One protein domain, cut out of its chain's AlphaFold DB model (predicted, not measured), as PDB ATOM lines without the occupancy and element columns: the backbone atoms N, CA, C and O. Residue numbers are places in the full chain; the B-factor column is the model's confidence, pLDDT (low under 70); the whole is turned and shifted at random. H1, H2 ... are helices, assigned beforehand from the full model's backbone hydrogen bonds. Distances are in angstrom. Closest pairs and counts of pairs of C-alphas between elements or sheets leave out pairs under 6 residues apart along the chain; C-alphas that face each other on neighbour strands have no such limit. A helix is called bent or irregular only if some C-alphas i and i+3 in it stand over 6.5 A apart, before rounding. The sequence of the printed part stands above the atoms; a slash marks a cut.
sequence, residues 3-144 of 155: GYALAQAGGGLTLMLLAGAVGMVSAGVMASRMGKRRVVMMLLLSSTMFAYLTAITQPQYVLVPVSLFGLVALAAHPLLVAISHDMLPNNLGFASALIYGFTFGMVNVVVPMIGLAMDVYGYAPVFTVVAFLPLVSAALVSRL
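This is residues 3 to 144 of the 155 residues of the protein "MFS transporter" of Caldiarchaeum subterraneum (UniProt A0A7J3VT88). The longest helix, H1, sticks out with residues 3 to 19 as an arm from a body where H2 stands in the middle, side by side with H3a and H5. H4 bridges the body's far side, meeting H3b near its start and H5 near its end, with residues 101 to 113 standing free. You have 142 printed residues with five named helices, H1 to H5 in order, and no named strand: all helix. It is only just compact, close to loose: radius of gyration of the C-alphas 17.1 A, spans 48 by 46 by 29 A.

Find C-alpha 3 at (141.006, 134.653, 224.306); from there H1 runs 46.7 A to residue 34. H2, residues 36 to 56, covers 30.5 A. H3, residues 63 to 87, was assigned as one helix by its hydrogen bonds but is bent, C-alphas 75 and 78 being 6.8 A apart; its arms are H3a, residues 63 to 75, and H3b, residues 78 to 87. H4, residues 92 to 121, spans 41.7 A. H5, residues 123 to 143, spans 31.6 A to C-alpha 143 at (160.674, 180.750, 239.649).

H1 touches H3a with residues 20 to 27 alone, at a steep tilt of 59 degrees; C-alphas 24 and 75 are closest, 5.3 A. H2 and H3a form a hairpin, closest at C-alphas 47 and 69, 5.5 A. H2 touches H5 at a shallow tilt of 16 degrees, opposite ways, closest at C-alphas 51 and 131, 4.6 A. H3b touches H4, closest at C-alphas 85 and 92, 5.8 A. The hairpin H4 and H5 only just touch, with 3 pairs of C-alphas within 8 A, closest at C-alphas 118 and 126, 6.1 A. H1 and H4 are apart. Every O i to N i+4 pair is within hydrogen-bond range in H2, H3a and H3b; H1 has 27 of 28, H4 23 of 26, H5 14 of 17.

The C-alphas of Gly 3 and Arg 143, the two farthest apart, are 52.4 A apart. The printed part has no cut and no long link. Its mean pLDDT is 75.5; 30 residues are under 70, among them 3 to 9 and 141 to 144.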
ATOM      1  N   GLY A   3     140.114 134.776 223.138       52.94
ATOM      2  CA  GLY A   3     141.006 134.653 224.306       52.94
ATOM      3  C   GLY A   3     142.478 135.009 224.053       52.94
ATOM      4  O   GLY A   3     143.157 135.472 224.964       52.94
ATOM      5  N   TYR A   4     142.976 134.868 222.817       51.28
ATOM      6  CA  TYR A   4     144.369 135.205 222.474       51.28
ATOM      7  C   TYR A   4     144.620 136.722 222.422       51.28
ATOM      8  O   TYR A   4     145.734 137.169 222.689       51.28
ATOM      9  N   ALA A   5     143.580 137.518 222.152       58.62
ATOM     10  CA  ALA A   5     143.660 138.977 222.154       58.62
ATOM     11  C   ALA A   5     143.836 139.546 223.573       58.62
ATOM     12  O   ALA A   5     144.563 140.517 223.746       58.62
ATOM     13  N   LEU A   6     143.246 138.910 224.598       58.22
ATOM     14  CA  LEU A   6     143.417 139.327 225.997       58.22
ATOM     15  C   LEU A   6     144.840 139.080 226.504       58.22
ATOM     16  O   LEU A   6     145.388 139.920 227.210       58.22
ATOM     17  N   ALA A   7     145.452 137.954 226.127       62.25
ATOM     18  CA  ALA A   7     146.824 137.640 226.519       62.25
ATOM     19  C   ALA A   7     147.842 138.577 225.846       62.25
ATOM     20  O   ALA A   7     148.779 139.031 226.500       62.25
ATOM     21  N   GLN A   8     147.636 138.928 224.569       62.56
ATOM     22  CA  GLN A   8     148.476 139.919 223.883       62.56
ATOM     23  C   GLN A   8     148.240 141.345 224.396       62.56
ATOM     24  O   GLN A   8     149.203 142.088 224.576       62.56
ATOM     25  N   ALA A   9     146.994 141.714 224.704       67.56
ATOM     26  CA  ALA A   9     146.682 142.993 225.337       67.56
ATOM     27  C   ALA A   9     147.312 143.095 226.735       67.56
ATOM     28  O   ALA A   9     147.937 144.104 227.052       67.56
ATOM     29  N   GLY A  10     147.225 142.030 227.540       77.62
ATOM     30  CA  GLY A  10     147.861 141.941 228.854       77.62
ATOM     31  C   GLY A  10     149.387 141.986 228.772       77.62
ATOM     32  O   GLY A  10     150.020 142.714 229.535       77.62
ATOM     33  N   GLY A  11     149.985 141.286 227.803       81.06
ATOM     34  CA  GLY A  11     151.425 141.333 227.539       81.06
ATOM     35  C   GLY A  11     151.901 142.724 227.112       81.06
ATOM     36  O   GLY A  11     152.888 143.223 227.653       81.06
ATOM     37  N   GLY A  12     151.167 143.386 226.212       74.88
ATOM     38  CA  GLY A  12     151.450 144.757 225.778       74.88
ATOM     39  C   GLY A  12     151.356 145.769 226.922       74.88
ATOM     40  O   GLY A  12     152.264 146.582 227.095       74.88
ATOM     41  N   LEU A  13     150.318 145.670 227.759       75.38
ATOM     42  CA  LEU A  13     150.176 146.500 228.960       75.38
ATOM     43  C   LEU A  13     151.322 146.264 229.946       75.38
ATOM     44  O   LEU A  13     151.886 147.217 230.477       75.38
ATOM     45  N   THR A  14     151.696 145.002 230.163       79.81
ATOM     46  CA  THR A  14     152.784 144.640 231.077       79.81
ATOM     47  C   THR A  14     154.107 145.217 230.590       79.81
ATOM     48  O   THR A  14     154.799 145.859 231.372       79.81
ATOM     49  N   LEU A  15     154.433 145.070 229.301       81.69
ATOM     50  CA  LEU A  15     155.636 145.651 228.695       81.69
ATOM     51  C   LEU A  15     155.647 147.179 228.778       81.69
ATOM     52  O   LEU A  15     156.675 147.760 229.117       81.69
ATOM     53  N   MET A  16     154.512 147.827 228.514       72.88
ATOM     54  CA  MET A  16     154.372 149.280 228.626       72.88
ATOM     55  C   MET A  16     154.597 149.760 230.067       72.88
ATOM     56  O   MET A  16     155.321 150.731 230.287       72.88
ATOM     57  N   LEU A  17     154.036 149.057 231.056       77.69
ATOM     58  CA  LEU A  17     154.239 149.349 232.477       77.69
ATOM     59  C   LEU A  17     155.691 149.113 232.906       77.69
ATOM     60  O   LEU A  17     156.252 149.938 233.622       77.69
ATOM     61  N   LEU A  18     156.319 148.030 232.442       77.31
ATOM     62  CA  LEU A  18     157.712 147.696 232.753       77.31
ATOM     63  C   LEU A  18     158.676 148.726 232.151       77.31
ATOM     64  O   LEU A  18     159.544 149.241 232.852       77.31
ATOM     65  N   ALA A  19     158.481 149.087 230.881       73.75
ATOM     66  CA  ALA A  19     159.250 150.135 230.214       73.75
ATOM     67  C   ALA A  19     159.057 151.500 230.895       73.75
ATOM     68  O   ALA A  19     160.033 152.211 231.144       73.75
ATOM     69  N   GLY A  20     157.817 151.839 231.268       67.25
ATOM     70  CA  GLY A  20     157.501 153.044 232.033       67.25
ATOM     71  C   GLY A  20     158.188 153.063 233.400       67.25
ATOM     72  O   GLY A  20     158.802 154.064 233.761       67.25
ATOM     73  N   ALA A  21     158.160 151.951 234.138       73.12
ATOM     74  CA  ALA A  21     158.827 151.814 235.431       73.12
ATOM     75  C   ALA A  21     160.348 151.999 235.314       73.12
ATOM     76  O   ALA A  21     160.928 152.779 236.069       73.12
ATOM     77  N   VAL A  22     160.986 151.360 234.329       76.94
ATOM     78  CA  VAL A  22     162.427 151.524 234.066       76.94
ATOM     79  C   VAL A  22     162.756 152.973 233.700       76.94
ATOM     80  O   VAL A  22     163.733 153.524 234.213       76.94
ATOM     81  N   GLY A  23     161.934 153.622 232.873       67.25
ATOM     82  CA  GLY A  23     162.105 155.032 232.512       67.25
ATOM     83  C   GLY A  23     161.984 155.969 233.717       67.25
ATOM     84  O   GLY A  23     162.833 156.841 233.906       67.25
ATOM     85  N   MET A  24     160.987 155.748 234.578       69.75
ATOM     86  CA  MET A  24     160.778 156.532 235.800       69.75
ATOM     87  C   MET A  24     161.918 156.358 236.807       69.75
ATOM     88  O   MET A  24     162.405 157.347 237.353       69.75
ATOM     89  N   VAL A  25     162.383 155.124 237.028       72.75
ATOM     90  CA  VAL A  25     163.519 154.847 237.922       72.75
ATOM     91  C   VAL A  25     164.787 155.502 237.380       72.75
ATOM     92  O   VAL A  25     165.494 156.178 238.124       72.75
ATOM     93  N   SER A  26     165.043 155.376 236.077       73.38
ATOM     94  CA  SER A  26     166.213 155.978 235.425       73.38
ATOM     95  C   SER A  26     166.199 157.511 235.529       73.38
ATOM     96  O   SER A  26     167.208 158.118 235.894       73.38
ATOM     97  N   ALA A  27     165.042 158.142 235.294       66.38
ATOM     98  CA  ALA A  27     164.847 159.581 235.478       66.38
ATOM     99  C   ALA A  27     165.022 160.006 236.948       66.38
ATOM    100  O   ALA A  27     165.651 161.029 237.222       66.38
ATOM    101  N   GLY A  28     164.530 159.201 237.895       66.25
ATOM    102  CA  GLY A  28     164.695 159.411 239.334       66.25
ATOM    103  C   GLY A  28     166.152 159.319 239.799       66.25
ATOM    104  O   GLY A  28     166.615 160.186 240.538       66.25
ATOM    105  N   VAL A  29     166.920 158.337 239.317       72.25
ATOM    106  CA  VAL A  29     168.363 158.217 239.607       72.25
ATOM    107  C   VAL A  29     169.130 159.421 239.056       72.25
ATOM    108  O   VAL A  29     169.987 159.981 239.748       72.25
ATOM    109  N   MET A  30     168.789 159.872 237.846       65.62
ATOM    110  CA  MET A  30     169.356 161.088 237.257       65.62
ATOM    111  C   MET A  30     169.031 162.327 238.114       65.62
ATOM    112  O   MET A  30     169.900 163.167 238.363       65.62
ATOM    113  N   ALA A  31     167.799 162.408 238.625       64.06
ATOM    114  CA  ALA A  31     167.322 163.483 239.493       64.06
ATOM    115  C   ALA A  31     168.056 163.536 240.835       64.06
ATOM    116  O   ALA A  31     168.382 164.624 241.311       64.06
ATOM    117  N   SER A  32     168.366 162.376 241.415       60.59
ATOM    118  CA  SER A  32     169.125 162.272 242.664       60.59
ATOM    119  C   SER A  32     170.592 162.679 242.502       60.59
ATOM    120  O   SER A  32     171.177 163.207 243.442       60.59
ATOM    121  N   ARG A  33     171.190 162.492 241.314       71.19
ATOM    122  CA  ARG A  33     172.593 162.873 241.044       71.19
ATOM    123  C   ARG A  33     172.768 164.332 240.616       71.19
ATOM    124  O   ARG A  33     173.753 164.960 240.986       71.19
ATOM    125  N   MET A  34     171.842 164.876 239.825       66.25
ATOM    126  CA  MET A  34     171.965 166.219 239.224       66.25
ATOM    127  C   MET A  34     171.065 167.278 239.885       66.25
ATOM    128  O   MET A  34     171.187 168.470 239.588       66.25
ATOM    129  N   GLY A  35     170.176 166.849 240.785       65.88
ATOM    130  CA  GLY A  35     169.147 167.659 241.429       65.88
ATOM    131  C   GLY A  35     167.821 167.624 240.663       65.88
ATOM    132  O   GLY A  35     167.782 167.895 239.458       65.88
ATOM    133  N   LYS A  36     166.713 167.360 241.379       66.56
ATOM    134  CA  LYS A  36     165.358 167.210 240.804       66.56
ATOM    135  C   LYS A  36     164.982 168.384 239.887       66.56
ATOM    136  O   LYS A  36     164.537 168.168 238.767       66.56
ATOM    137  N   ARG A  37     165.262 169.629 240.299       65.94
ATOM    138  CA  ARG A  37     164.978 170.845 239.507       65.94
ATOM    139  C   ARG A  37     165.708 170.870 238.160       65.94
ATOM    140  O   ARG A  37     165.115 171.253 237.158       65.94
ATOM    141  N   ARG A  38     166.980 170.459 238.127       68.81
ATOM    142  CA  ARG A  38     167.810 170.483 236.913       68.81
ATOM    143  C   ARG A  38     167.312 169.453 235.899       68.81
ATOM    144  O   ARG A  38     167.221 169.761 234.716       68.81
ATOM    145  N   VAL A  39     166.911 168.277 236.378       71.81
ATOM    146  CA  VAL A  39     166.343 167.214 235.537       71.81
ATOM    147  C   VAL A  39     164.950 167.580 235.027       71.81
ATOM    148  O   VAL A  39     164.700 167.416 233.837       71.81
ATOM    149  N   VAL A  40     164.078 168.173 235.857       73.81
ATOM    150  CA  VAL A  40     162.790 168.713 235.377       73.81
ATOM    151  C   VAL A  40     163.008 169.784 234.303       73.81
ATOM    152  O   VAL A  40     162.342 169.749 233.275       73.81
ATOM    153  N   MET A  41     163.965 170.698 234.483       71.50
ATOM    154  CA  MET A  41     164.279 171.711 233.465       71.50
ATOM    155  C   MET A  41     164.783 171.097 232.154       71.50
ATOM    156  O   MET A  41     164.342 171.518 231.091       71.50
ATOM    157  N   MET A  42     165.661 170.089 232.211       74.06
ATOM    158  CA  MET A  42     166.124 169.376 231.012       74.06
ATOM    159  C   MET A  42     164.975 168.658 230.299       74.06
ATOM    160  O   MET A  42     164.875 168.736 229.078       74.06
ATOM    161  N   LEU A  43     164.082 168.007 231.051       74.12
ATOM    162  CA  LEU A  43     162.893 167.359 230.497       74.12
ATOM    163  C   LEU A  43     161.960 168.386 229.844       74.12
ATOM    164  O   LEU A  43     161.504 168.162 228.729       74.12
ATOM    165  N   LEU A  44     161.721 169.536 230.476       74.31
ATOM    166  CA  LEU A  44     160.872 170.590 229.911       74.31
ATOM    167  C   LEU A  44     161.490 171.246 228.665       74.31
ATOM    168  O   LEU A  44     160.767 171.526 227.706       74.31
ATOM    169  N   LEU A  45     162.814 171.443 228.628       77.06
ATOM    170  CA  LEU A  45     163.506 171.913 227.422       77.06
ATOM    171  C   LEU A  45     163.404 170.893 226.283       77.06
ATOM    172  O   LEU A  45     163.033 171.261 225.168       77.06
ATOM    173  N   SER A  46     163.679 169.616 226.562       74.81
ATOM    174  CA  SER A  46     163.533 168.540 225.575       74.81
ATOM    175  C   SER A  46     162.088 168.429 225.087       74.81
ATOM    176  O   SER A  46     161.849 168.315 223.890       74.81
ATOM    177  N   SER A  47     161.112 168.541 225.991       74.56
ATOM    178  CA  SER A  47     159.681 168.547 225.672       74.56
ATOM    179  C   SER A  47     159.303 169.715 224.755       74.56
ATOM    180  O   SER A  47     158.588 169.504 223.780       74.56
ATOM    181  N   THR A  48     159.847 170.914 224.994       75.12
ATOM    182  CA  THR A  48     159.653 172.086 224.120       75.12
ATOM    183  C   THR A  48     160.223 171.839 222.721       75.12
ATOM    184  O   THR A  48     159.542 172.086 221.728       75.12
ATOM    185  N   MET A  49     161.450 171.313 222.631       76.44
ATOM    186  CA  MET A  49     162.081 170.971 221.349       76.44
ATOM    187  C   MET A  49     161.254 169.951 220.563       76.44
ATOM    188  O   MET A  49     160.997 170.158 219.379       76.44
ATOM    189  N   PHE A  50     160.785 168.885 221.216       72.38
ATOM    190  CA  PHE A  50     159.966 167.866 220.557       72.38
ATOM    191  C   PHE A  50     158.576 168.374 220.181       72.38
ATOM    192  O   PHE A  50     158.095 168.045 219.102       72.38
ATOM    193  N   ALA A  51     157.943 169.206 221.009       70.00
ATOM    194  CA  ALA A  51     156.641 169.780 220.686       70.00
ATOM    195  C   ALA A  51     156.722 170.760 219.503       70.00
ATOM    196  O   ALA A  51     155.854 170.738 218.631       70.00
ATOM    197  N   TYR A  52     157.791 171.562 219.420       71.75
ATOM    198  CA  TYR A  52     158.050 172.406 218.253       71.75
ATOM    199  C   TYR A  52     158.295 171.564 216.997       71.75
ATOM    200  O   TYR A  52     157.741 171.863 215.939       71.75
ATOM    201  N   LEU A  53     159.053 170.467 217.125       71.62
ATOM    202  CA  LEU A  53     159.263 169.515 216.035       71.62
ATOM    203  C   LEU A  53     157.927 168.934 215.552       71.62
ATOM    204  O   LEU A  53     157.682 168.888 214.352       71.62
ATOM    205  N   THR A  54     157.028 168.566 216.466       66.94
ATOM    206  CA  THR A  54     155.677 168.101 216.132       66.94
ATOM    207  C   THR A  54     154.865 169.158 215.373       66.94
ATOM    208  O   THR A  54     154.203 168.816 214.401       66.94
ATOM    209  N   ALA A  55     154.952 170.436 215.756       68.81
ATOM    210  CA  ALA A  55     154.195 171.515 215.115       68.81
ATOM    211  C   ALA A  55     154.613 171.788 213.657       68.81
ATOM    212  O   ALA A  55     153.765 172.128 212.832       68.81
ATOM    213  N   ILE A  56     155.899 171.622 213.329       68.81
ATOM    214  CA  ILE A  56     156.421 171.818 211.962       68.81
ATOM    215  C   ILE A  56     156.338 170.555 211.092       68.81
ATOM    216  O   ILE A  56     156.508 170.628 209.874       68.81
ATOM    217  N   THR A  57     156.114 169.389 211.701       70.81
ATOM    218  CA  THR A  57     156.115 168.106 210.995       70.81
ATOM    219  C   THR A  57     154.750 167.845 210.360       70.81
ATOM    220  O   THR A  57     153.705 168.050 210.970       70.81
ATOM    221  N   GLN A  58     154.750 167.361 209.116       65.06
ATOM    222  CA  GLN A  58     153.522 166.980 208.418       65.06
ATOM    223  C   GLN A  58     152.791 165.843 209.158       65.06
ATOM    224  O   GLN A  58     153.458 164.943 209.674       65.06
ATOM    225  N   PRO A  59     151.443 165.807 209.144       64.75
ATOM    226  CA  PRO A  59     150.632 164.877 209.945       64.75
ATOM    227  C   PRO A  59     150.996 163.393 209.767       64.75
ATOM    228  O   PRO A  59     150.847 162.602 210.691       64.75
ATOM    229  N   GLN A  60     151.553 163.028 208.612       68.19
ATOM    230  CA  GLN A  60     152.041 161.684 208.294       68.19
ATOM    231  C   GLN A  60     153.265 161.213 209.111       68.19
ATOM    232  O   GLN A  60     153.434 160.010 209.290       68.19
ATOM    233  N   TYR A  61     154.087 162.119 209.661       72.44
ATOM    234  CA  TYR A  61     155.284 161.777 210.458       72.44
ATOM    235  C   TYR A  61     155.196 162.210 211.931       72.44
ATOM    236  O   TYR A  61     156.146 162.035 212.691       72.44
ATOM    237  N   VAL A  62     154.047 162.737 212.358       72.44
ATOM    238  CA  VAL A  62     153.797 163.274 213.710       72.44
ATOM    239  C   VAL A  62     153.896 162.221 214.819       72.44
ATOM    240  O   VAL A  62     154.188 162.556 215.968       72.44
ATOM    241  N   LEU A  63     153.716 160.940 214.488       70.94
ATOM    242  CA  LEU A  63     153.705 159.846 215.460       70.94
ATOM    243  C   LEU A  63     155.028 159.724 216.240       70.94
ATOM    244  O   LEU A  63     155.024 159.460 217.443       70.94
ATOM    245  N   VAL A  64     156.160 159.945 215.567       73.50
ATOM    246  CA  VAL A  64     157.504 159.830 216.156       73.50
ATOM    247  C   VAL A  64     157.774 160.934 217.193       73.50
ATOM    248  O   VAL A  64     158.060 160.598 218.346       73.50
ATOM    249  N   PRO A  65     157.653 162.237 216.864       70.88
ATOM    250  CA  PRO A  65     157.907 163.302 217.830       70.88
ATOM    251  C   PRO A  65     156.852 163.364 218.947       70.88
ATOM    252  O   PRO A  65     157.204 163.667 220.087       70.88
ATOM    253  N   VAL A  66     155.594 162.976 218.688       72.94
ATOM    254  CA  VAL A  66     154.571 162.823 219.742       72.94
ATOM    255  C   VAL A  66     154.934 161.719 220.734       72.94
ATOM    256  O   VAL A  66     154.785 161.911 221.941       72.94
ATOM    257  N   SER A  67     155.455 160.585 220.259       71.50
ATOM    258  CA  SER A  67     155.883 159.489 221.138       71.50
ATOM    259  C   SER A  67     157.048 159.912 222.039       71.50
ATOM    260  O   SER A  67     157.051 159.618 223.236       71.50
ATOM    261  N   LEU A  68     158.010 160.664 221.492       73.50
ATOM    262  CA  LEU A  68     159.131 161.237 222.248       73.50
ATOM    263  C   LEU A  68     158.662 162.265 223.284       73.50
ATOM    264  O   LEU A  68     159.090 162.214 224.439       73.50
ATOM    265  N   PHE A  69     157.737 163.151 222.907       74.19
ATOM    266  CA  PHE A  69     157.106 164.089 223.835       74.19
ATOM    267  C   PHE A  69     156.398 163.358 224.986       74.19
ATOM    268  O   PHE A  69     156.597 163.706 226.151       74.19
ATOM    269  N   GLY A  70     155.630 162.308 224.674       71.62
ATOM    270  CA  GLY A  70     154.937 161.483 225.664       71.62
ATOM    271  C   GLY A  70     155.891 160.794 226.642       71.62
ATOM    272  O   GLY A  70     155.641 160.801 227.847       71.62
ATOM    273  N   LEU A  71     157.020 160.273 226.156       72.00
ATOM    274  CA  LEU A  71     158.042 159.635 226.994       72.00
ATOM    275  C   LEU A  71     158.656 160.629 227.991       72.00
ATOM    276  O   LEU A  71     158.766 160.336 229.183       72.00
ATOM    277  N   VAL A  72     158.998 161.830 227.521       73.31
ATOM    278  CA  VAL A  72     159.533 162.910 228.364       73.31
ATOM    279  C   VAL A  72     158.497 163.379 229.394       73.31
ATOM    280  O   VAL A  72     158.837 163.588 230.561       73.31
ATOM    281  N   ALA A  73     157.226 163.494 228.998       72.56
ATOM    282  CA  ALA A  73     156.134 163.880 229.891       72.56
ATOM    283  C   ALA A  73     155.859 162.826 230.982       72.56
ATOM    284  O   ALA A  73     155.627 163.185 232.144       72.56
ATOM    285  N   LEU A  74     155.934 161.533 230.643       74.62
ATOM    286  CA  LEU A  74     155.815 160.441 231.614       74.62
ATOM    287  C   LEU A  74     156.982 160.450 232.609       74.62
ATOM    288  O   LEU A  74     156.778 160.252 233.804       74.62
ATOM    289  N   ALA A  75     158.198 160.730 232.133       72.25
ATOM    290  CA  ALA A  75     159.377 160.825 232.988       72.25
ATOM    291  C   ALA A  75     159.299 162.005 233.977       72.25
ATOM    292  O   ALA A  75     159.821 161.904 235.085       72.25
ATOM    293  N   ALA A  76     158.626 163.106 233.619       72.94
ATOM    294  CA  ALA A  76     158.472 164.277 234.485       72.94
ATOM    295  C   ALA A  76     157.446 164.087 235.622       72.94
ATOM    296  O   ALA A  76     157.598 164.694 236.685       72.94
ATOM    297  N   HIS A  77     156.431 163.235 235.434       73.50
ATOM    298  CA  HIS A  77     155.366 162.982 236.415       73.50
ATOM    299  C   HIS A  77     155.865 162.636 237.829       73.50
ATOM    300  O   HIS A  77     155.488 163.333 238.774       73.50
ATOM    301  N   PRO A  78     156.725 161.617 238.024       72.38
ATOM    302  CA  PRO A  78     157.184 161.256 239.363       72.38
ATOM    303  C   PRO A  78     158.022 162.364 240.017       72.38
ATOM    304  O   PRO A  78     157.965 162.530 241.235       72.38
ATOM    305  N   LEU A  79     158.760 163.170 239.238       73.50
ATOM    306  CA  LEU A  79     159.516 164.303 239.783       73.50
ATOM    307  C   LEU A  79     158.601 165.417 240.297       73.50
ATOM    308  O   LEU A  79     158.869 165.969 241.361       73.50
ATOM    309  N   LEU A  80     157.532 165.747 239.567       75.44
ATOM    310  CA  LEU A  80     156.549 166.759 239.978       75.44
ATOM    311  C   LEU A  80     155.839 166.360 241.277       75.44
ATOM    312  O   LEU A  80     155.666 167.186 242.176       75.44
ATOM    313  N   VAL A  81     155.483 165.081 241.396       77.50
ATOM    314  CA  VAL A  81     154.861 164.525 242.604       77.50
ATOM    315  C   VAL A  81     155.836 164.580 243.774       77.50
ATOM    316  O   VAL A  81     155.482 165.088 244.834       77.50
ATOM    317  N   ALA A  82     157.086 164.161 243.561       74.69
ATOM    318  CA  ALA A  82     158.123 164.220 244.585       74.69
ATOM    319  C   ALA A  82     158.405 165.661 245.051       74.69
ATOM    320  O   ALA A  82     158.524 165.894 246.247       74.69
ATOM    321  N   ILE A  83     158.468 166.637 244.135       74.19
ATOM    322  CA  ILE A  83     158.624 168.061 244.489       74.19
ATOM    323  C   ILE A  83     157.454 168.530 245.354       74.19
ATOM    324  O   ILE A  83     157.641 169.264 246.317       74.19
ATOM    325  N   SER A  84     156.241 168.103 245.029       77.25
ATOM    326  CA  SER A  84     155.060 168.536 245.767       77.25
ATOM    327  C   SER A  84     154.944 167.875 247.144       77.25
ATOM    328  O   SER A  84     154.489 168.514 248.091       77.25
ATOM    329  N   HIS A  85     155.395 166.624 247.284       78.38
ATOM    330  CA  HIS A  85     155.564 165.971 248.587       78.38
ATOM    331  C   HIS A  85     156.609 166.695 249.438       78.38
ATOM    332  O   HIS A  85     156.347 166.949 250.611       78.38
ATOM    333  N   ASP A  86     157.727 167.117 248.836       75.75
ATOM    334  CA  ASP A  86     158.756 167.915 249.518       75.75
ATOM    335  C   ASP A  86     158.200 169.275 250.015       75.75
ATOM    336  O   ASP A  86     158.671 169.807 251.021       75.75
ATOM    337  N   MET A  87     157.184 169.849 249.348       70.44
ATOM    338  CA  MET A  87     156.543 171.112 249.765       70.44
ATOM    339  C   MET A  87     155.520 170.950 250.900       70.44
ATOM    340  O   MET A  87     155.278 171.907 251.638       70.44
ATOM    341  N   LEU A  88     154.924 169.766 251.059       79.00
ATOM    342  CA  LEU A  88     153.892 169.463 252.063       79.00
ATOM    343  C   LEU A  88     154.239 168.173 252.843       79.00
ATOM    344  O   LEU A  88     153.448 167.224 252.848       79.00
ATOM    345  N   PRO A  89     155.389 168.124 253.547       71.81
ATOM    346  CA  PRO A  89     155.928 166.888 254.125       71.81
ATOM    347  C   PRO A  89     155.040 166.278 255.219       71.81
ATOM    348  O   PRO A  89     155.026 165.065 255.397       71.81
ATOM    349  N   ASN A  90     154.253 167.099 255.921       80.31
ATOM    350  CA  ASN A  90     153.378 166.628 256.998       80.31
ATOM    351  C   ASN A  90     152.065 166.007 256.493       80.31
ATOM    352  O   ASN A  90     151.415 165.302 257.255       80.31
ATOM    353  N   ASN A  91     151.672 166.239 255.231       81.62
ATOM    354  CA  ASN A  91     150.371 165.829 254.683       81.62
ATOM    355  C   ASN A  91     150.502 165.259 253.255       81.62
ATOM    356  O   ASN A  91     149.922 165.785 252.299       81.62
ATOM    357  N   LEU A  92     151.226 164.145 253.108       82.81
ATOM    358  CA  LEU A  92     151.483 163.492 251.811       82.81
ATOM    359  C   LEU A  92     150.197 163.096 251.055       82.81
ATOM    360  O   LEU A  92     150.134 163.198 249.824       82.81
ATOM    361  N   GLY A  93     149.155 162.680 251.784       83.38
ATOM    362  CA  GLY A  93     147.852 162.327 251.207       83.38
ATOM    363  C   GLY A  93     147.144 163.525 250.567       83.38
ATOM    364  O   GLY A  93     146.679 163.431 249.433       83.38
ATOM    365  N   PHE A  94     147.135 164.676 251.247       87.06
ATOM    366  CA  PHE A  94     146.540 165.910 250.726       87.06
ATOM    367  C   PHE A  94     147.335 166.467 249.541       87.06
ATOM    368  O   PHE A  94     146.742 166.865 248.541       87.06
ATOM    369  N   ALA A  95     148.671 166.436 249.619       82.25
ATOM    370  CA  ALA A  95     149.539 166.869 248.527       82.25
ATOM    371  C   ALA A  95     149.245 166.085 247.239       82.25
ATOM    372  O   ALA A  95     148.961 166.676 246.199       82.25
ATOM    373  N   SER A  96     149.226 164.752 247.330       82.25
ATOM    374  CA  SER A  96     148.934 163.870 246.191       82.25
ATOM    375  C   SER A  96     147.534 164.105 245.628       82.25
ATOM    376  O   SER A  96     147.375 164.228 244.414       82.25
ATOM    377  N   ALA A  97     146.528 164.195 246.504       88.62
ATOM    378  CA  ALA A  97     145.142 164.415 246.102       88.62
ATOM    379  C   ALA A  97     144.961 165.754 245.375       88.62
ATOM    380  O   ALA A  97     144.271 165.802 244.359       88.62
ATOM    381  N   LEU A  98     145.615 166.823 245.842       89.88
ATOM    382  CA  LEU A  98     145.525 168.141 245.221       89.88
ATOM    383  C   LEU A  98     146.188 168.165 243.841       89.88
ATOM    384  O   LEU A  98     145.573 168.629 242.886       89.88
ATOM    385  N   ILE A  99     147.409 167.638 243.711       86.94
ATOM    386  CA  ILE A  99     148.135 167.635 242.430       86.94
ATOM    387  C   ILE A  99     147.378 166.806 241.408       86.94
ATOM    388  O   ILE A  99     147.086 167.297 240.323       86.94
ATOM    389  N   TYR A 100     147.064 165.552 241.738       87.75
ATOM    390  CA  TYR A 100     146.430 164.655 240.783       87.75
ATOM    391  C   TYR A 100     144.981 165.058 240.524       87.75
ATOM    392  O   TYR A 100     144.570 165.079 239.368       87.75
ATOM    393  N   GLY A 101     144.232 165.459 241.553       91.38
ATOM    394  CA  GLY A 101     142.858 165.938 241.401       91.38
ATOM    395  C   GLY A 101     142.774 167.185 240.524       91.38
ATOM    396  O   GLY A 101     141.980 167.225 239.587       91.38
ATOM    397  N   PHE A 102     143.640 168.173 240.760       90.75
ATOM    398  CA  PHE A 102     143.675 169.389 239.950       90.75
ATOM    399  C   PHE A 102     144.194 169.128 238.533       90.75
ATOM    400  O   PHE A 102     143.587 169.580 237.564       90.75
ATOM    401  N   THR A 103     145.277 168.357 238.395       89.25
ATOM    402  CA  THR A 103     145.882 168.052 237.090       89.25
ATOM    403  C   THR A 103     144.917 167.254 236.222       89.25
ATOM    404  O   THR A 103     144.597 167.690 235.120       89.25
ATOM    405  N   PHE A 104     144.397 166.121 236.705       89.31
ATOM    406  CA  PHE A 104     143.451 165.316 235.929       89.31
ATOM    407  C   PHE A 104     142.101 166.017 235.747       89.31
ATOM    408  O   PHE A 104     141.474 165.848 234.700       89.31
ATOM    409  N   GLY A 105     141.676 166.844 236.708       93.38
ATOM    410  CA  GLY A 105     140.509 167.710 236.553       93.38
ATOM    411  C   GLY A 105     140.668 168.670 235.372       93.38
ATOM    412  O   GLY A 105     139.828 168.686 234.476       93.38
ATOM    413  N   MET A 106     141.782 169.406 235.313       92.81
ATOM    414  CA  MET A 106     142.076 170.306 234.195       92.81
ATOM    415  C   MET A 106     142.275 169.562 232.873       92.81
ATOM    416  O   MET A 106     141.751 170.006 231.856       92.81
ATOM    417  N   VAL A 107     142.982 168.428 232.863       89.38
ATOM    418  CA  VAL A 107     143.226 167.639 231.640       89.38
ATOM    419  C   VAL A 107     141.911 167.217 230.980       89.38
ATOM    420  O   VAL A 107     141.769 167.385 229.771       89.38
ATOM    421  N   ASN A 108     140.928 166.743 231.752       91.81
ATOM    422  CA  ASN A 108     139.634 166.321 231.203       91.81
ATOM    423  C   ASN A 108     138.815 167.473 230.605       91.81
ATOM    424  O   ASN A 108     138.014 167.241 229.706       91.81
ATOM    425  N   VAL A 109     139.017 168.708 231.070       95.06
ATOM    426  CA  VAL A 109     138.350 169.891 230.508       95.06
ATOM    427  C   VAL A 109     139.112 170.420 229.291       95.06
ATOM    428  O   VAL A 109     138.517 170.722 228.261       95.06
ATOM    429  N   VAL A 110     140.439 170.508 229.385       89.81
ATOM    430  CA  VAL A 110     141.290 171.156 228.379       89.81
ATOM    431  C   VAL A 110     141.490 170.282 227.139       89.81
ATOM    432  O   VAL A 110     141.452 170.804 226.027       89.81
ATOM    433  N   VAL A 111     141.682 168.966 227.285       88.88
ATOM    434  CA  VAL A 111     141.975 168.075 226.144       88.88
ATOM    435  C   VAL A 111     140.848 168.067 225.099       88.88
ATOM    436  O   VAL A 111     141.156 168.269 223.923       88.88
ATOM    437  N   PRO A 112     139.557 167.919 225.464       92.12
ATOM    438  CA  PRO A 112     138.466 168.010 224.493       92.12
ATOM    439  C   PRO A 112     138.374 169.387 223.832       92.12
ATOM    440  O   PRO A 112     138.123 169.471 222.633       92.12
ATOM    441  N   MET A 113     138.625 170.470 224.579       90.94
ATOM    442  CA  MET A 113     138.632 171.828 224.020       90.94
ATOM    443  C   MET A 113     139.739 172.013 222.975       90.94
ATOM    444  O   MET A 113     139.496 172.629 221.939       90.94
ATOM    445  N   ILE A 114     140.932 171.457 223.214       87.12
ATOM    446  CA  ILE A 114     142.027 171.451 222.231       87.12
ATOM    447  C   ILE A 114     141.629 170.633 220.997       87.12
ATOM    448  O   ILE A 114     141.867 171.090 219.884       87.12
ATOM    449  N   GLY A 115     140.988 169.473 221.175       86.25
ATOM    450  CA  GLY A 115     140.492 168.650 220.065       86.25
ATOM    451  C   GLY A 115     139.497 169.401 219.177       86.25
ATOM    452  O   GLY A 115     139.699 169.497 217.971       86.25
ATOM    453  N   LEU A 116     138.497 170.050 219.779       88.62
ATOM    454  CA  LEU A 116     137.546 170.891 219.043       88.62
ATOM    455  C   LEU A 116     138.234 172.078 218.352       88.62
ATOM    456  O   LEU A 116     137.875 172.447 217.236       88.62
ATOM    457  N   ALA A 117     139.248 172.672 218.986       86.50
ATOM    458  CA  ALA A 117     140.041 173.723 218.357       86.50
ATOM    459  C   ALA A 117     140.841 173.201 217.151       86.50
ATOM    460  O   ALA A 117     140.991 173.930 216.172       86.50
ATOM    461  N   MET A 118     141.325 171.955 217.182       84.75
ATOM    462  CA  MET A 118     141.988 171.334 216.030       84.75
ATOM    463  C   MET A 118     141.029 171.112 214.863       84.75
ATOM    464  O   MET A 118     141.437 171.306 213.719       84.75
ATOM    465  N   ASP A 119     139.773 170.764 215.138       83.94
ATOM    466  CA  ASP A 119     138.761 170.569 214.095       83.94
ATOM    467  C   ASP A 119     138.390 171.890 213.396       83.94
ATOM    468  O   ASP A 119     138.100 171.899 212.200       83.94
ATOM    469  N   VAL A 120     138.440 173.020 214.116       86.44
ATOM    470  CA  VAL A 120     138.087 174.353 213.586       86.44
ATOM    471  C   VAL A 120     139.281 175.084 212.960       86.44
ATOM    472  O   VAL A 120     139.159 175.651 211.876       86.44
ATOM    473  N   TYR A 121     140.432 175.104 213.636       81.81
ATOM    474  CA  TYR A 121     141.614 175.882 213.229       81.81
ATOM    475  C   TYR A 121     142.671 175.043 212.498       81.81
ATOM    476  O   TYR A 121     143.626 175.593 211.947       81.81
ATOM    477  N   GLY A 122     142.514 173.720 212.475       77.75
ATOM    478  CA  GLY A 122     143.470 172.794 211.887       77.75
ATOM    479  C   GLY A 122     144.639 172.441 212.814       77.75
ATOM    480  O   GLY A 122     144.859 173.020 213.877       77.75
ATOM    481  N   TYR A 123     145.425 171.459 212.375       73.19
ATOM    482  CA  TYR A 123     146.497 170.834 213.154       73.19
ATOM    483  C   TYR A 123     147.643 171.795 213.536       73.19
ATOM    484  O   TYR A 123     148.032 171.886 214.700       73.19
ATOM    485  N   ALA A 124     148.182 172.528 212.558       75.62
ATOM    486  CA  ALA A 124     149.411 173.308 212.713       75.62
ATOM    487  C   ALA A 124     149.334 174.459 213.747       75.62
ATOM    488  O   ALA A 124     150.226 174.542 214.601       75.62
ATOM    489  N   PRO A 125     148.312 175.343 213.742       77.31
ATOM    490  CA  PRO A 125     148.265 176.452 214.698       77.31
ATOM    491  C   PRO A 125     148.045 175.966 216.135       77.31
ATOM    492  O   PRO A 125     148.664 176.491 217.060       77.31
ATOM    493  N   VAL A 126     147.238 174.922 216.334       82.06
ATOM    494  CA  VAL A 126     146.960 174.383 217.672       82.06
ATOM    495  C   VAL A 126     148.203 173.729 218.271       82.06
ATOM    496  O   VAL A 126     148.565 174.028 219.409       82.06
ATOM    497  N   PHE A 127     148.920 172.907 217.500       75.81
ATOM    498  CA  PHE A 127     150.168 172.302 217.974       75.81
ATOM    499  C   PHE A 127     151.271 173.328 218.229       75.81
ATOM    500  O   PHE A 127     152.052 173.151 219.162       75.81
ATOM    501  N   THR A 128     151.303 174.428 217.474       76.81
ATOM    502  CA  THR A 128     152.234 175.534 217.735       76.81
ATOM    503  C   THR A 128     151.975 176.151 219.111       76.81
ATOM    504  O   THR A 128     152.911 176.323 219.886       76.81
ATOM    505  N   VAL A 129     150.711 176.413 219.467       78.56
ATOM    506  CA  VAL A 129     150.346 176.934 220.799       78.56
ATOM    507  C   VAL A 129     150.686 175.927 221.903       78.56
ATOM    508  O   VAL A 129     151.273 176.299 222.923       78.56
ATOM    509  N   VAL A 130     150.388 174.643 221.690       78.62
ATOM    510  CA  VAL A 130     150.726 173.570 222.641       78.62
ATOM    511  C   VAL A 130     152.243 173.429 222.814       78.62
ATOM    512  O   VAL A 130     152.701 173.145 223.918       78.62
ATOM    513  N   ALA A 131     153.047 173.707 221.784       75.88
ATOM    514  CA  ALA A 131     154.505 173.683 221.879       75.88
ATOM    515  C   ALA A 131     155.090 174.790 222.773       75.88
ATOM    516  O   ALA A 131     156.174 174.613 223.332       75.88
ATOM    517  N   PHE A 132     154.368 175.895 222.977       75.69
ATOM    518  CA  PHE A 132     154.777 176.957 223.902       75.69
ATOM    519  C   PHE A 132     154.406 176.670 225.367       75.69
ATOM    520  O   PHE A 132     155.034 177.225 226.272       75.69
ATOM    521  N   LEU A 133     153.443 175.783 225.642       78.56
ATOM    522  CA  LEU A 133     153.030 175.437 227.014       78.56
ATOM    523  C   LEU A 133     154.178 174.871 227.883       78.56
ATOM    524  O   LEU A 133     154.338 175.315 229.028       78.56
ATOM    525  N   PRO A 134     155.011 173.934 227.383       76.06
ATOM    526  CA  PRO A 134     156.188 173.449 228.100       76.06
ATOM    527  C   PRO A 134     157.204 174.557 228.400       76.06
ATOM    528  O   PRO A 134     157.827 174.538 229.462       76.06
ATOM    529  N   LEU A 135     157.323 175.561 227.524       75.19
ATOM    530  CA  LEU A 135     158.214 176.705 227.724       75.19
ATOM    531  C   LEU A 135     157.718 177.606 228.867       75.19
ATOM    532  O   LEU A 135     158.500 177.997 229.736       75.19
ATOM    533  N   VAL A 136     156.408 177.871 228.923       77.00
ATOM    534  CA  VAL A 136     155.778 178.585 230.050       77.00
ATOM    535  C   VAL A 136     155.957 177.799 231.352       77.00
ATOM    536  O   VAL A 136     156.308 178.368 232.387       77.00
ATOM    537  N   SER A 137     155.798 176.476 231.290       75.81
ATOM    538  CA  SER A 137     156.019 175.581 232.432       75.81
ATOM    539  C   SER A 137     157.475 175.626 232.911       75.81
ATOM    540  O   SER A 137     157.726 175.724 234.112       75.81
ATOM    541  N   ALA A 138     158.448 175.642 231.995       71.12
ATOM    542  CA  ALA A 138     159.866 175.794 232.321       71.12
ATOM    543  C   ALA A 138     160.157 177.143 232.996       71.12
ATOM    544  O   ALA A 138     160.879 177.193 233.995       71.12
ATOM    545  N   ALA A 139     159.547 178.227 232.507       75.19
ATOM    546  CA  ALA A 139     159.661 179.548 233.117       75.19
ATOM    547  C   ALA A 139     159.068 179.578 234.539       75.19
ATOM    548  O   ALA A 139     159.690 180.131 235.448       75.19
ATOM    549  N   LEU A 140     157.926 178.928 234.776       74.31
ATOM    550  CA  LEU A 140     157.328 178.809 236.112       74.31
ATOM    551  C   LEU A 140     158.197 177.972 237.063       74.31
ATOM    552  O   LEU A 140     158.470 178.405 238.182       74.31
ATOM    553  N   VAL A 141     158.726 176.833 236.603       69.50
ATOM    554  CA  VAL A 141     159.664 175.995 237.379       69.50
ATOM    555  C   VAL A 141     160.974 176.731 237.675       69.50
ATOM    556  O   VAL A 141     161.601 176.514 238.717       69.50
ATOM    557  N   SER A 142     161.390 177.662 236.814       67.94
ATOM    558  CA  SER A 142     162.535 178.531 237.097       67.94
ATOM    559  C   SER A 142     162.289 179.482 238.270       67.94
ATOM    560  O   SER A 142     163.232 179.785 238.999       67.94
ATOM    561  N   ARG A 143     161.039 179.883 238.521       68.62
ATOM    562  CA  ARG A 143     160.674 180.750 239.649       68.62
ATOM    563  C   ARG A 143     160.418 179.995 240.950       68.62
ATOM    564  O   ARG A 143     160.366 180.634 241.995       68.62
ATOM    565  N   LEU A 144     160.319 178.664 240.917       62.00
ATOM    566  CA  LEU A 144     160.290 177.858 242.135       62.00
ATOM    567  C   LEU A 144     161.649 177.956 242.861       62.00
ATOM    568  O   LEU A 144     162.682 177.583 242.285       62.00
TER     569      LEU A 144